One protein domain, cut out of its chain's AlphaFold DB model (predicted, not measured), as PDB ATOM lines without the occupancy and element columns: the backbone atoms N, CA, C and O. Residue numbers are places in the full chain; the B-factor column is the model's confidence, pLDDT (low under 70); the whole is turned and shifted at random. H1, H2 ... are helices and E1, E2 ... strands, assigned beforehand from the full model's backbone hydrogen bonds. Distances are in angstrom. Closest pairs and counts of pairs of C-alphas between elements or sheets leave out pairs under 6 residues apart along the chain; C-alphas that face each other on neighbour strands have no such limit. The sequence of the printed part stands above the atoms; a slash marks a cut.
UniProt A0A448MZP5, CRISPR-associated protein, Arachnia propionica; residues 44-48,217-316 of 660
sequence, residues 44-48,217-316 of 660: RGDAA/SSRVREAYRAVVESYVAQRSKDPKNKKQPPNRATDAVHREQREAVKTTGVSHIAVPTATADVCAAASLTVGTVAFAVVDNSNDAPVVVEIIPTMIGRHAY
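This is residues 44 to 48 and 217 to 316 of the 660 residues of the protein "CRISPR-associated protein" of Arachnia propionica (UniProt A0A448MZP5). A two-stranded hairpin, E1 and E2, and a helical hairpin, H3 and H4, lie toward opposite ends of an elongated body, with the long helix H1 in the middle between them. H1 packs on E2 with its first half and meets H3 farther along, nearly crosswise, while the short H2 turns off its last end and the short strand E3 lies beside its first half; residues 296 to 301 and 262 to 268 stick out. The 105 printed residues hold, in chain order, H1 H2 H3 H4 E1 E2 E3; the sheet E1 - E2 is antiparallel, and the class is mixed, helices and strands. The whole is only just compact, close to loose, with a radius of gyration of the C-alphas of 15.5 A and spans of 55 by 29 by 21 A.

E1, residues 289 to 295, is 19.0 A long, and E2, residues 302 to 307, is 14.8 A long. H1, residues 218 to 237, measures 28.4 A and begins at C-alpha 218 (165.301, 170.810, 183.893). E3 is residues 313 to 315, 6.8 A, and its C-alpha 315 is at (173.995, 171.628, 173.256). H2 is residues 239 to 243, 7.0 A. H3, residues 248 to 264, is 24.8 A long and ends at C-alpha 264 (153.432, 196.337, 169.784). H4 is residues 276 to 281, 8.7 A.

E1 and E2 form an antiparallel hairpin at 140 degrees, with N 291 and O 307 at 2.9 A and N 307 and O 291 at 2.8 A, within hydrogen-bond range. The closest C-alphas of H1 and E2 are those of Val 220 and Glu 305, 5.4 A apart. H1 and E1 are apart. E3 pairs with no named strand; its closest C-alpha to H1 is that of Ala 315, 5.6 A from that of Ala 223. With residues 228 to 232 alone, H1 touches H3, the closest C-alphas being those of Val 232 and Thr 250, 5.8 A; their lines are only just about perpendicular, at 71 degrees. H1 and H2 touch only at the corner, at Arg 235 and Asn 241, whose C-alphas are 5.0 A apart. H3 and H4 form a helical hairpin, opposite ways at a shallow tilt of 26 degrees, closest at the C-alphas of Val 253 and Ala 281, 5.1 A. H1 and H4 are near each other. In H1 and H4 every O i to N i+4 pair is within hydrogen-bond range; H3 has 12 of 13, and H2 has 0 of 1 but 2 of 2 O i to N i+3 pairs.

The C-alphas of Ser 267 and Asp 299 are the two farthest apart, 54.7 A. Residues 49 to 216 are not printed, and C-alphas 48 and 217 are 25.7 A apart across that cut. The link from H3 to H4, 11 residues, is long. Mean pLDDT of the printed part is 82.5, with residues 237 to 242 and 263 to 274 under 70.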
ATOM      1  N   ARG A  44     177.436 171.600 165.776       85.81
ATOM      2  CA  ARG A  44     176.822 170.697 164.788       85.81
ATOM      3  C   ARG A  44     177.236 169.259 165.077       85.81
ATOM      4  O   ARG A  44     178.441 168.993 165.102       85.81
ATOM      5  N   GLY A  45     176.242 168.390 165.252       81.00
ATOM      6  CA  GLY A  45     176.427 166.954 165.437       81.00
ATOM      7  C   GLY A  45     177.001 166.286 164.194       81.00
ATOM      8  O   GLY A  45     176.941 166.842 163.090       81.00
ATOM      9  N   ASP A  46     177.575 165.105 164.388       76.00
ATOM     10  CA  ASP A  46     177.996 164.270 163.272       76.00
ATOM     11  C   ASP A  46     176.773 163.616 162.614       76.00
ATOM     12  O   ASP A  46     175.783 163.309 163.274       76.00
ATOM     13  N   ALA A  47     176.810 163.394 161.301       73.69
ATOM     14  CA  ALA A  47     175.706 162.703 160.636       73.69
ATOM     15  C   ALA A  47     175.590 161.236 161.093       73.69
ATOM     16  O   ALA A  47     174.500 160.675 161.056       73.69
ATOM     17  N   ALA A  48     176.691 160.633 161.543       70.12
ATOM     18  CA  ALA A  48     176.755 159.286 162.091       70.12
ATOM     19  C   ALA A  48     175.947 159.110 163.371       70.12
ATOM     20  O   ALA A  48     175.242 158.114 163.526       70.12
ATOM     21  N   SER A 217     164.767 165.967 182.874       92.94
ATOM     22  CA  SER A 217     165.343 166.945 183.801       92.94
ATOM     23  C   SER A 217     165.204 168.390 183.296       92.94
ATOM     24  O   SER A 217     165.135 168.648 182.091       92.94
ATOM     25  N   SER A 218     165.205 169.368 184.216       91.25
ATOM     26  CA  SER A 218     165.301 170.810 183.893       91.25
ATOM     27  C   SER A 218     166.420 171.101 182.902       91.25
ATOM     28  O   SER A 218     166.191 171.739 181.880       91.25
ATOM     29  N   ARG A 219     167.590 170.517 183.145       89.44
ATOM     30  CA  ARG A 219     168.765 170.675 182.301       89.44
ATOM     31  C   ARG A 219     168.547 170.235 180.854       89.44
ATOM     32  O   ARG A 219     168.940 170.945 179.934       89.44
ATOM     33  N   VAL A 220     167.908 169.085 180.631       94.31
ATOM     34  CA  VAL A 220     167.599 168.604 179.272       94.31
ATOM     35  C   VAL A 220     166.607 169.542 178.576       94.31
ATOM     36  O   VAL A 220     166.755 169.825 177.386       94.31
ATOM     37  N   ARG A 221     165.620 170.070 179.313       93.75
ATOM     38  CA  ARG A 221     164.648 171.045 178.785       93.75
ATOM     39  C   ARG A 221     165.327 172.353 178.371       93.75
ATOM     40  O   ARG A 221     165.049 172.877 177.293       93.75
ATOM     41  N   GLU A 222     166.239 172.856 179.195       90.75
ATOM     42  CA  GLU A 222     167.025 174.061 178.914       90.75
ATOM     43  C   GLU A 222     167.977 173.864 177.730       90.75
ATOM     44  O   GLU A 222     168.058 174.729 176.857       90.75
ATOM     45  N   ALA A 223     168.630 172.703 177.640       91.69
ATOM     46  CA  ALA A 223     169.479 172.336 176.509       91.69
ATOM     47  C   ALA A 223     168.694 172.306 175.186       91.69
ATOM     48  O   ALA A 223     169.141 172.885 174.193       91.69
ATOM     49  N   TYR A 224     167.490 171.715 175.172       95.38
ATOM     50  CA  TYR A 224     166.607 171.753 173.999       95.38
ATOM     51  C   TYR A 224     166.277 173.193 173.588       95.38
ATOM     52  O   TYR A 224     166.414 173.552 172.412       95.38
ATOM     53  N   ARG A 225     165.902 174.044 174.555       92.94
ATOM     54  CA  ARG A 225     165.622 175.464 174.299       92.94
ATOM     55  C   ARG A 225     166.839 176.168 173.701       92.94
ATOM     56  O   ARG A 225     166.705 176.840 172.679       92.94
ATOM     57  N   ALA A 226     168.029 175.959 174.265       90.12
ATOM     58  CA  ALA A 226     169.277 176.521 173.749       90.12
ATOM     59  C   ALA A 226     169.555 176.082 172.298       90.12
ATOM     60  O   ALA A 226     169.979 176.891 171.466       90.12
ATOM     61  N   VAL A 227     169.253 174.826 171.942       92.69
ATOM     62  CA  VAL A 227     169.349 174.337 170.557       92.69
ATOM     63  C   VAL A 227     168.400 175.100 169.631       92.69
ATOM     64  O   VAL A 227     168.861 175.615 168.604       92.69
ATOM     65  N   VAL A 228     167.117 175.231 169.979       92.38
ATOM     66  CA  VAL A 228     166.125 175.952 169.158       92.38
ATOM     67  C   VAL A 228     166.491 177.433 169.015       92.38
ATOM     68  O   VAL A 228     166.571 177.945 167.894       92.38
ATOM     69  N   GLU A 229     166.803 178.110 170.120       88.19
ATOM     70  CA  GLU A 229     167.216 179.517 170.126       88.19
ATOM     71  C   GLU A 229     168.489 179.738 169.292       88.19
ATOM     72  O   GLU A 229     168.608 180.735 168.571       88.19
ATOM     73  N   SER A 230     169.417 178.775 169.287       86.44
ATOM     74  CA  SER A 230     170.620 178.868 168.458       86.44
ATOM     75  C   SER A 230     170.309 178.857 166.956       86.44
ATOM     76  O   SER A 230     170.954 179.588 166.198       86.44
ATOM     77  N   TYR A 231     169.304 178.098 166.499       87.75
ATOM     78  CA  TYR A 231     168.872 178.126 165.097       87.75
ATOM     79  C   TYR A 231     168.269 179.478 164.712       87.75
ATOM     80  O   TYR A 231     168.640 180.036 163.672       87.75
ATOM     81  N   VAL A 232     167.402 180.025 165.568       86.19
ATOM     82  CA  VAL A 232     166.806 181.360 165.402       86.19
ATOM     83  C   VAL A 232     167.909 182.413 165.279       86.19
ATOM     84  O   VAL A 232     167.966 183.169 164.305       86.19
ATOM     85  N   ALA A 233     168.871 182.407 166.204       80.44
ATOM     86  CA  ALA A 233     169.964 183.371 166.216       80.44
ATOM     87  C   ALA A 233     170.865 183.276 164.968       80.44
ATOM     88  O   ALA A 233     171.257 184.300 164.400       80.44
ATOM     89  N   GLN A 234     171.187 182.065 164.498       77.38
ATOM     90  CA  GLN A 234     171.986 181.878 163.279       77.38
ATOM     91  C   GLN A 234     171.300 182.403 162.021       77.38
ATOM     92  O   GLN A 234     171.959 182.915 161.112       77.38
ATOM     93  N   ARG A 235     169.980 182.264 161.965       80.50
ATOM     94  CA  ARG A 235     169.172 182.720 160.844       80.50
ATOM     95  C   ARG A 235     169.073 184.240 160.796       80.50
ATOM     96  O   ARG A 235     169.159 184.822 159.720       80.50
ATOM     97  N   SER A 236     168.980 184.880 161.957       73.25
ATOM     98  CA  SER A 236     168.984 186.340 162.069       73.25
ATOM     99  C   SER A 236     170.322 186.967 161.658       73.25
ATOM    100  O   SER A 236     170.321 188.056 161.080       73.25
ATOM    101  N   LYS A 237     171.450 186.277 161.905       68.69
ATOM    102  CA  LYS A 237     172.814 186.769 161.627       68.69
ATOM    103  C   LYS A 237     173.246 186.682 160.151       68.69
ATOM    104  O   LYS A 237     174.050 187.506 159.734       68.69
ATOM    105  N   ASP A 238     172.763 185.713 159.368       66.06
ATOM    106  CA  ASP A 238     173.216 185.503 157.979       66.06
ATOM    107  C   ASP A 238     172.086 185.780 156.962       66.06
ATOM    108  O   ASP A 238     171.102 185.032 156.917       66.06
ATOM    109  N   PRO A 239     172.218 186.804 156.094       67.25
ATOM    110  CA  PRO A 239     171.241 187.100 155.045       67.25
ATOM    111  C   PRO A 239     170.940 185.919 154.110       67.25
ATOM    112  O   PRO A 239     169.828 185.825 153.590       67.25
ATOM    113  N   LYS A 240     171.890 184.996 153.902       66.00
ATOM    114  CA  LYS A 240     171.662 183.782 153.102       66.00
ATOM    115  C   LYS A 240     170.699 182.824 153.800       66.00
ATOM    116  O   LYS A 240     169.844 182.240 153.138       66.00
ATOM    117  N   ASN A 241     170.784 182.715 155.126       65.81
ATOM    118  CA  ASN A 241     169.903 181.859 155.923       65.81
ATOM    119  C   ASN A 241     168.485 182.435 156.040       65.81
ATOM    120  O   ASN A 241     167.538 181.671 156.201       65.81
ATOM    121  N   LYS A 242     168.310 183.759 155.909       67.69
ATOM    122  CA  LYS A 242     166.974 184.385 155.857       67.69
ATOM    123  C   LYS A 242     166.147 183.918 154.654       67.69
ATOM    124  O   LYS A 242     164.927 183.875 154.753       67.69
ATOM    125  N   LYS A 243     166.805 183.550 153.546       71.12
ATOM    126  CA  LYS A 243     166.155 183.101 152.302       71.12
ATOM    127  C   LYS A 243     165.729 181.628 152.317       71.12
ATOM    128  O   LYS A 243     164.846 181.257 151.559       71.12
ATOM    129  N   GLN A 244     166.352 180.787 153.142       77.06
ATOM    130  CA  GLN A 244     166.005 179.362 153.242       77.06
ATOM    131  C   GLN A 244     164.857 179.174 154.228       77.06
ATOM    132  O   GLN A 244     164.923 179.803 155.268       77.06
ATOM    133  N   PRO A 245     163.836 178.341 154.004       84.38
ATOM    134  CA  PRO A 245     162.777 178.097 154.994       84.38
ATOM    135  C   PRO A 245     163.277 177.506 156.333       84.38
ATOM    136  O   PRO A 245     164.302 176.821 156.355       84.38
ATOM    137  N   PRO A 246     162.663 177.851 157.485       89.25
ATOM    138  CA  PRO A 246     163.096 177.358 158.794       89.25
ATOM    139  C   PRO A 246     162.564 175.951 159.066       89.25
ATOM    140  O   PRO A 246     161.472 175.601 158.631       89.25
ATOM    141  N   ASN A 247     163.302 175.158 159.853       91.69
ATOM    142  CA  ASN A 247     162.723 173.933 160.413       91.69
ATOM    143  C   ASN A 247     161.539 174.280 161.333       91.69
ATOM    144  O   ASN A 247     161.457 175.394 161.850       91.69
ATOM    145  N   ARG A 248     160.655 173.312 161.571       93.94
ATOM    146  CA  ARG A 248     159.409 173.480 162.326       93.94
ATOM    147  C   ARG A 248     159.596 174.136 163.696       93.94
ATOM    148  O   ARG A 248     158.844 175.049 164.018       93.94
ATOM    149  N   ALA A 249     160.589 173.709 164.478       93.25
ATOM    150  CA  ALA A 249     160.847 174.284 165.801       93.25
ATOM    151  C   ALA A 249     161.266 175.763 165.708       93.25
ATOM    152  O   ALA A 249     160.792 176.606 166.458       93.25
ATOM    153  N   THR A 250     162.109 176.098 164.728       91.56
ATOM    154  CA  THR A 250     162.542 177.482 164.474       91.56
ATOM    155  C   THR A 250     161.395 178.342 163.929       91.56
ATOM    156  O   THR A 250     161.283 179.515 164.277       91.56
ATOM    157  N   ASP A 251     160.541 177.770 163.075       92.69
ATOM    158  CA  ASP A 251     159.375 178.449 162.500       92.69
ATOM    159  C   ASP A 251     158.354 178.849 163.569       92.69
ATOM    160  O   ASP A 251     157.860 179.975 163.542       92.69
ATOM    161  N   ALA A 252     158.101 177.966 164.543       92.56
ATOM    162  CA  ALA A 252     157.213 178.247 165.668       92.56
ATOM    163  C   ALA A 252     157.660 179.509 166.423       92.56
ATOM    164  O   ALA A 252     156.875 180.441 166.578       92.56
ATOM    165  N   VAL A 253     158.947 179.600 166.778       91.25
ATOM    166  CA  VAL A 253     159.508 180.786 167.446       91.25
ATOM    167  C   VAL A 253     159.379 182.038 166.575       91.25
ATOM    168  O   VAL A 253     158.996 183.102 167.052       91.25
ATOM    169  N   HIS A 254     159.665 181.930 165.277       88.62
ATOM    170  CA  HIS A 254     159.531 183.047 164.340       88.62
ATOM    171  C   HIS A 254     158.089 183.521 164.143       88.62
ATOM    172  O   HIS A 254     157.863 184.686 163.813       88.62
ATOM    173  N   ARG A 255     157.104 182.630 164.258       89.00
ATOM    174  CA  ARG A 255     155.693 183.011 164.221       89.00
ATOM    175  C   ARG A 255     155.340 183.830 165.457       89.00
ATOM    176  O   ARG A 255     154.877 184.950 165.278       89.00
ATOM    177  N   GLU A 256     155.680 183.355 166.652       88.56
ATOM    178  CA  GLU A 256     155.411 184.104 167.889       88.56
ATOM    179  C   GLU A 256     156.136 185.458 167.918       88.56
ATOM    180  O   GLU A 256     155.558 186.472 168.300       88.56
ATOM    181  N   GLN A 257     157.370 185.527 167.407       85.62
ATOM    182  CA  GLN A 257     158.084 186.800 167.254       85.62
ATOM    183  C   GLN A 257     157.357 187.779 166.319       85.62
ATOM    184  O   GLN A 257     157.322 188.976 166.595       85.62
ATOM    185  N   ARG A 258     156.781 187.296 165.208       85.81
ATOM    186  CA  ARG A 258     156.015 188.142 164.277       85.81
ATOM    187  C   ARG A 258     154.722 188.644 164.905       85.81
ATOM    188  O   ARG A 258     154.396 189.813 164.718       85.81
ATOM    189  N   GLU A 259     154.010 187.795 165.640       84.12
ATOM    190  CA  GLU A 259     152.789 188.204 166.335       84.12
ATOM    191  C   GLU A 259     153.093 189.233 167.434       84.12
ATOM    192  O   GLU A 259     152.447 190.277 167.480       84.12
ATOM    193  N   ALA A 260     154.158 189.044 168.218       78.75
ATOM    194  CA  ALA A 260     154.583 190.023 169.223       78.75
ATOM    195  C   ALA A 260     154.909 191.411 168.624       78.75
ATOM    196  O   ALA A 260     154.603 192.444 169.227       78.75
ATOM    197  N   VAL A 261     155.501 191.459 167.422       76.06
ATOM    198  CA  VAL A 261     155.793 192.721 166.712       76.06
ATOM    199  C   VAL A 261     154.516 193.409 166.220       76.06
ATOM    200  O   VAL A 261     154.407 194.629 166.326       76.06
ATOM    201  N   LYS A 262     153.527 192.655 165.719       75.69
ATOM    202  CA  LYS A 262     152.239 193.225 165.281       75.69
ATOM    203  C   LYS A 262     151.497 193.896 166.435       75.69
ATOM    204  O   LYS A 262     151.000 195.005 166.269       75.69
ATOM    205  N   THR A 263     151.467 193.250 167.598       64.81
ATOM    206  CA  THR A 263     150.748 193.738 168.786       64.81
ATOM    207  C   THR A 263     151.384 194.994 169.390       64.81
ATOM    208  O   THR A 263     150.695 195.793 170.015       64.81
ATOM    209  N   THR A 264     152.691 195.202 169.199       63.84
ATOM    210  CA  THR A 264     153.432 196.337 169.784       63.84
ATOM    211  C   THR A 264     153.551 197.552 168.857       63.84
ATOM    212  O   THR A 264     153.955 198.615 169.318       63.84
ATOM    213  N   GLY A 265     153.194 197.439 167.570       52.59
ATOM    214  CA  GLY A 265     153.139 198.567 166.623       52.59
ATOM    215  C   GLY A 265     154.491 199.185 166.233       52.59
ATOM    216  O   GLY A 265     154.531 200.156 165.479       52.59
ATOM    217  N   VAL A 266     155.614 198.635 166.703       51.91
ATOM    218  CA  VAL A 266     156.956 199.161 166.419       51.91
ATOM    219  C   VAL A 266     157.568 198.397 165.240       51.91
ATOM    220  O   VAL A 266     158.001 197.252 165.367       51.91
ATOM    221  N   SER A 267     157.641 199.048 164.076       44.31
ATOM    222  CA  SER A 267     158.185 198.492 162.819       44.31
ATOM    223  C   SER A 267     159.697 198.219 162.846       44.31
ATOM    224  O   SER A 267     160.217 197.492 161.999       44.31
ATOM    225  N   HIS A 268     160.402 198.757 163.845       42.31
ATOM    226  CA  HIS A 268     161.835 198.575 164.056       42.31
ATOM    227  C   HIS A 268     162.154 198.267 165.522       42.31
ATOM    228  O   HIS A 268     162.808 199.049 166.207       42.31
ATOM    229  N   ILE A 269     161.741 197.099 166.013       36.59
ATOM    230  CA  ILE A 269     162.360 196.544 167.221       36.59
ATOM    231  C   ILE A 269     163.589 195.751 166.774       36.59
ATOM    232  O   ILE A 269     163.486 194.677 166.186       36.59
ATOM    233  N   ALA A 270     164.783 196.277 167.050       37.00
ATOM    234  CA  ALA A 270     166.065 195.608 166.801       37.00
ATOM    235  C   ALA A 270     166.326 194.396 167.731       37.00
ATOM    236  O   ALA A 270     167.469 193.957 167.873       37.00
ATOM    237  N   VAL A 271     165.282 193.852 168.363       42.25
ATOM    238  CA  VAL A 271     165.333 192.852 169.435       42.25
ATOM    239  C   VAL A 271     164.184 191.869 169.230       42.25
ATOM    240  O   VAL A 271     163.044 192.310 169.104       42.25
ATOM    241  N   PRO A 272     164.411 190.548 169.229       45.75
ATOM    242  CA  PRO A 272     163.324 189.634 169.529       45.75
ATOM    243  C   PRO A 272     162.945 189.856 170.997       45.75
ATOM    244  O   PRO A 272     163.689 189.455 171.892       45.75
ATOM    245  N   THR A 273     161.834 190.545 171.258       48.25
ATOM    246  CA  THR A 273     161.250 190.632 172.599       48.25
ATOM    247  C   THR A 273     161.008 189.199 173.069       48.25
ATOM    248  O   THR A 273     160.209 188.482 172.469       48.25
ATOM    249  N   ALA A 274     161.748 188.736 174.076       58.88
ATOM    250  CA  ALA A 274     161.521 187.428 174.677       58.88
ATOM    251  C   ALA A 274     160.238 187.513 175.516       58.88
ATOM    252  O   ALA A 274     160.286 187.730 176.723       58.88
ATOM    253  N   THR A 275     159.083 187.443 174.852       72.69
ATOM    254  CA  THR A 275     157.794 187.279 175.523       72.69
ATOM    255  C   THR A 275     157.697 185.862 176.084       72.69
ATOM    256  O   THR A 275     158.424 184.959 175.648       72.69
ATOM    257  N   ALA A 276     156.787 185.651 177.037       78.88
ATOM    258  CA  ALA A 276     156.491 184.315 177.547       78.88
ATOM    259  C   ALA A 276     156.165 183.340 176.399       78.88
ATOM    260  O   ALA A 276     156.702 182.235 176.376       78.88
ATOM    261  N   ASP A 277     155.410 183.793 175.392       81.19
ATOM    262  CA  ASP A 277     155.031 182.996 174.218       81.19
ATOM    263  C   ASP A 277     156.228 182.625 173.333       81.19
ATOM    264  O   ASP A 277     156.366 181.477 172.911       81.19
ATOM    265  N   VAL A 278     157.158 183.559 173.097       82.25
ATOM    266  CA  VAL A 278     158.389 183.287 172.335       82.25
ATOM    267  C   VAL A 278     159.259 182.258 173.063       82.25
ATOM    268  O   VAL A 278     159.808 181.354 172.431       82.25
ATOM    269  N   CYS A 279     159.370 182.362 174.390       83.19
ATOM    270  CA  CYS A 279     160.075 181.368 175.197       83.19
ATOM    271  C   CYS A 279     159.353 180.014 175.206       83.19
ATOM    272  O   CYS A 279     160.013 178.976 175.106       83.19
ATOM    273  N   ALA A 280     158.023 180.001 175.281       87.00
ATOM    274  CA  ALA A 280     157.216 178.786 175.223       87.00
ATOM    275  C   ALA A 280     157.382 178.066 173.875       87.00
ATOM    276  O   ALA A 280     157.628 176.863 173.858       87.00
ATOM    277  N   ALA A 281     157.386 178.797 172.756       89.88
ATOM    278  CA  ALA A 281     157.595 178.236 171.418       89.88
ATOM    279  C   ALA A 281     158.977 177.587 171.217       89.88
ATOM    280  O   ALA A 281     159.133 176.721 170.355       89.88
ATOM    281  N   ALA A 282     159.981 177.994 171.999       90.56
ATOM    282  CA  ALA A 282     161.310 177.386 171.997       90.56
ATOM    283  C   ALA A 282     161.448 176.214 172.988       90.56
ATOM    284  O   ALA A 282     162.502 175.584 173.044       90.56
ATOM    285  N   SER A 283     160.423 175.933 173.793       93.62
ATOM    286  CA  SER A 283     160.481 174.972 174.898       93.62
ATOM    287  C   SER A 283     159.860 173.625 174.543       93.62
ATOM    288  O   SER A 283     159.087 173.501 173.597       93.62
ATOM    289  N   LEU A 284     160.206 172.600 175.327       95.56
ATOM    290  CA  LEU A 284     159.485 171.331 175.306       95.56
ATOM    291  C   LEU A 284     158.128 171.510 175.988       95.56
ATOM    292  O   LEU A 284     158.056 172.049 177.089       95.56
ATOM    293  N   THR A 285     157.081 171.007 175.347       94.50
ATOM    294  CA  THR A 285     155.720 170.940 175.895       94.50
ATOM    295  C   THR A 285     155.131 169.553 175.675       94.50
ATOM    296  O   THR A 285     155.596 168.805 174.804       94.50
ATOM    297  N   VAL A 286     154.072 169.215 176.411       96.25
ATOM    298  CA  VAL A 286     153.303 167.987 176.169       96.25
ATOM    299  C   VAL A 286     152.871 167.919 174.700       96.25
ATOM    300  O   VAL A 286     152.440 168.906 174.107       96.25
ATOM    301  N   GLY A 287     153.054 166.750 174.089       95.88
ATOM    302  CA  GLY A 287     152.823 166.511 172.667       95.88
ATOM    303  C   GLY A 287     154.030 166.781 171.764       95.88
ATOM    304  O   GLY A 287     153.971 166.416 170.590       95.88
ATOM    305  N   THR A 288     155.129 167.353 172.275       97.00
ATOM    306  CA  THR A 288     156.350 167.565 171.479       97.00
ATOM    307  C   THR A 288     156.916 166.231 170.997       97.00
ATOM    308  O   THR A 288     157.096 165.308 171.789       97.00
ATOM    309  N   VAL A 289     157.229 166.143 169.704       96.94
ATOM    310  CA  VAL A 289     157.821 164.968 169.053       96.94
ATOM    311  C   VAL A 289     159.225 165.341 168.570       96.94
ATOM    312  O   VAL A 289     159.367 166.222 167.722       96.94
ATOM    313  N   ALA A 290     160.260 164.709 169.127       97.19
ATOM    314  CA  ALA A 290     161.665 165.089 168.954       97.19
ATOM    315  C   ALA A 290     162.608 163.864 168.969       97.19
ATOM    316  O   ALA A 290     162.166 162.718 168.979       97.19
ATOM    317  N   PHE A 291     163.921 164.082 168.965       97.12
ATOM    318  CA  PHE A 291     164.921 163.015 169.048       97.12
ATOM    319  C   PHE A 291     165.735 163.156 170.329       97.12
ATOM    320  O   PHE A 291     166.105 164.266 170.688       97.12
ATOM    321  N   ALA A 292     166.034 162.049 170.994       96.62
ATOM    322  CA  ALA A 292     166.782 162.005 172.238       96.62
ATOM    323  C   ALA A 292     168.140 161.316 172.066       96.62
ATOM    324  O   ALA A 292     168.264 160.314 171.356       96.62
ATOM    325  N   VAL A 293     169.146 161.831 172.769       93.69
ATOM    326  CA  VAL A 293     170.357 161.081 173.115       93.69
ATOM    327  C   VAL A 293     170.076 160.393 174.444       93.69
ATOM    328  O   VAL A 293     169.709 161.054 175.418       93.69
ATOM    329  N   VAL A 294     170.207 159.070 174.472       93.81
ATOM    330  CA  VAL A 294     169.843 158.246 175.630       93.81
ATOM    331  C   VAL A 294     171.045 157.431 176.068       93.81
ATOM    332  O   VAL A 294     171.630 156.708 175.260       93.81
ATOM    333  N   ASP A 295     171.374 157.537 177.347       91.19
ATOM    334  CA  ASP A 295     172.297 156.636 178.015       91.19
ATOM    335  C   ASP A 295     171.529 155.383 178.456       91.19
ATOM    336  O   ASP A 295     170.534 155.474 179.177       91.19
ATOM    337  N   ASN A 296     171.966 154.222 177.967       86.81
ATOM    338  CA  ASN A 296     171.392 152.915 178.301       86.81
ATOM    339  C   ASN A 296     172.407 152.039 179.061       86.81
ATOM    340  O   ASN A 296     172.298 150.819 179.018       86.81
ATOM    341  N   SER A 297     173.435 152.638 179.673       82.56
ATOM    342  CA  SER A 297     174.457 151.906 180.436       82.56
ATOM    343  C   SER A 297     173.943 151.349 181.768       82.56
ATOM    344  O   SER A 297     174.495 150.370 182.262       82.56
ATOM    345  N   ASN A 298     172.882 151.942 182.320       80.38
ATOM    346  CA  ASN A 298     172.216 151.504 183.547       80.38
ATOM    347  C   ASN A 298     170.905 150.758 183.234       80.38
ATOM    348  O   ASN A 298     170.399 150.826 182.112       80.38
ATOM    349  N   ASP A 299     170.313 150.119 184.250       80.00
ATOM    350  CA  ASP A 299     169.066 149.338 184.125       80.00
ATOM    351  C   ASP A 299     167.884 150.145 183.555       80.00
ATOM    352  O   ASP A 299     167.031 149.603 182.848       80.00
ATOM    353  N   ALA A 300     167.838 151.452 183.831       87.19
ATOM    354  CA  ALA A 300     166.830 152.367 183.306       87.19
ATOM    355  C   ALA A 300     167.446 153.372 182.313       87.19
ATOM    356  O   ALA A 300     168.496 153.955 182.601       87.19
ATOM    357  N   PRO A 301     166.789 153.634 181.163       93.06
ATOM    358  CA  PRO A 301     167.280 154.598 180.188       93.06
ATOM    359  C   PRO A 301     167.231 156.025 180.743       93.06
ATOM    360  O   PRO A 301     166.196 156.480 181.232       93.06
ATOM    361  N   VAL A 302     168.330 156.763 180.595       94.50
ATOM    362  CA  VAL A 302     168.430 158.168 181.009       94.50
ATOM    363  C   VAL A 302     168.528 159.060 179.778       94.50
ATOM    364  O   VAL A 302     169.409 158.898 178.933       94.50
ATOM    365  N   VAL A 303     167.626 160.037 179.667       95.62
ATOM    366  CA  VAL A 303     167.689 161.039 178.595       95.62
ATOM    367  C   VAL A 303     168.767 162.062 178.928       95.62
ATOM    368  O   VAL A 303     168.656 162.799 179.906       95.62
ATOM    369  N   VAL A 304     169.795 162.125 178.086       93.25
ATOM    370  CA  VAL A 304     170.933 163.045 178.240       93.25
ATOM    371  C   VAL A 304     170.694 164.348 177.480       93.25
ATOM    372  O   VAL A 304     171.115 165.415 177.917       93.25
ATOM    373  N   GLU A 305     169.997 164.276 176.347       94.94
ATOM    374  CA  GLU A 305     169.709 165.427 175.494       94.94
ATOM    375  C   GLU A 305     168.441 165.179 174.673       94.94
ATOM    376  O   GLU A 305     168.153 164.040 174.307       94.94
ATOM    377  N   ILE A 306     167.712 166.246 174.334       96.56
ATOM    378  CA  ILE A 306     166.637 166.225 173.337       96.56
ATOM    379  C   ILE A 306     166.932 167.291 172.279       96.56
ATOM    380  O   ILE A 306     167.266 168.428 172.609       96.56
ATOM    381  N   ILE A 307     166.769 166.939 171.002       95.50
ATOM    382  CA  ILE A 307     167.005 167.800 169.840       95.50
ATOM    383  C   ILE A 307     165.833 167.732 168.841       95.50
ATOM    384  O   ILE A 307     165.226 166.675 168.650       95.50
ATOM    385  N   PRO A 308     165.513 168.833 168.135       94.62
ATOM    386  CA  PRO A 308     164.348 168.891 167.246       94.62
ATOM    387  C   PRO A 308     164.539 168.152 165.908       94.62
ATOM    388  O   PRO A 308     163.575 167.916 165.183       94.62
ATOM    389  N   THR A 309     165.776 167.815 165.526       91.44
ATOM    390  CA  THR A 309     166.091 167.214 164.219       91.44
ATOM    391  C   THR A 309     167.251 166.227 164.323       91.44
ATOM    392  O   THR A 309     168.240 166.553 164.970       91.44
ATOM    393  N   MET A 310     167.196 165.099 163.601       88.00
ATOM    394  CA  MET A 310     168.254 164.069 163.631       88.00
ATOM    395  C   MET A 310     169.643 164.558 163.198       88.00
ATOM    396  O   MET A 310     170.649 164.146 163.759       88.00
ATOM    397  N   ILE A 311     169.707 165.404 162.165       85.19
ATOM    398  CA  ILE A 311     170.961 165.973 161.657       85.19
ATOM    399  C   ILE A 311     170.910 167.463 161.937       85.19
ATOM    400  O   ILE A 311     170.320 168.237 161.178       85.19
ATOM    401  N   GLY A 312     171.498 167.858 163.059       87.25
ATOM    402  CA  GLY A 312     171.304 169.195 163.580       87.25
ATOM    403  C   GLY A 312     172.390 169.666 164.527       87.25
ATOM    404  O   GLY A 312     173.579 169.383 164.355       87.25
ATOM    405  N   ARG A 313     171.965 170.485 165.483       90.06
ATOM    406  CA  ARG A 313     172.810 171.007 166.542       90.06
ATOM    407  C   ARG A 313     172.506 170.293 167.845       90.06
ATOM    408  O   ARG A 313     171.362 169.926 168.081       90.06
ATOM    409  N   HIS A 314     173.544 170.185 168.650       92.31
ATOM    410  CA  HIS A 314     173.511 169.690 170.012       92.31
ATOM    411  C   HIS A 314     173.967 170.805 170.946       92.31
ATOM    412  O   HIS A 314     174.757 171.666 170.530       92.31
ATOM    413  N   ALA A 315     173.481 170.803 172.175       92.44
ATOM    414  CA  ALA A 315     173.995 171.628 173.256       92.44
ATOM    415  C   ALA A 315     175.148 170.897 173.951       92.44
ATOM    416  O   ALA A 315     175.111 169.682 174.131       92.44
ATOM    417  N   TYR A 316     176.185 171.634 174.346       92.12
ATOM    418  CA  TYR A 316     177.163 171.066 175.269       92.12
ATOM    419  C   TYR A 316     176.541 170.838 176.648       92.12
ATOM    420  O   TYR A 316     175.503 171.410 176.979       92.12
TER     421      TYR A 316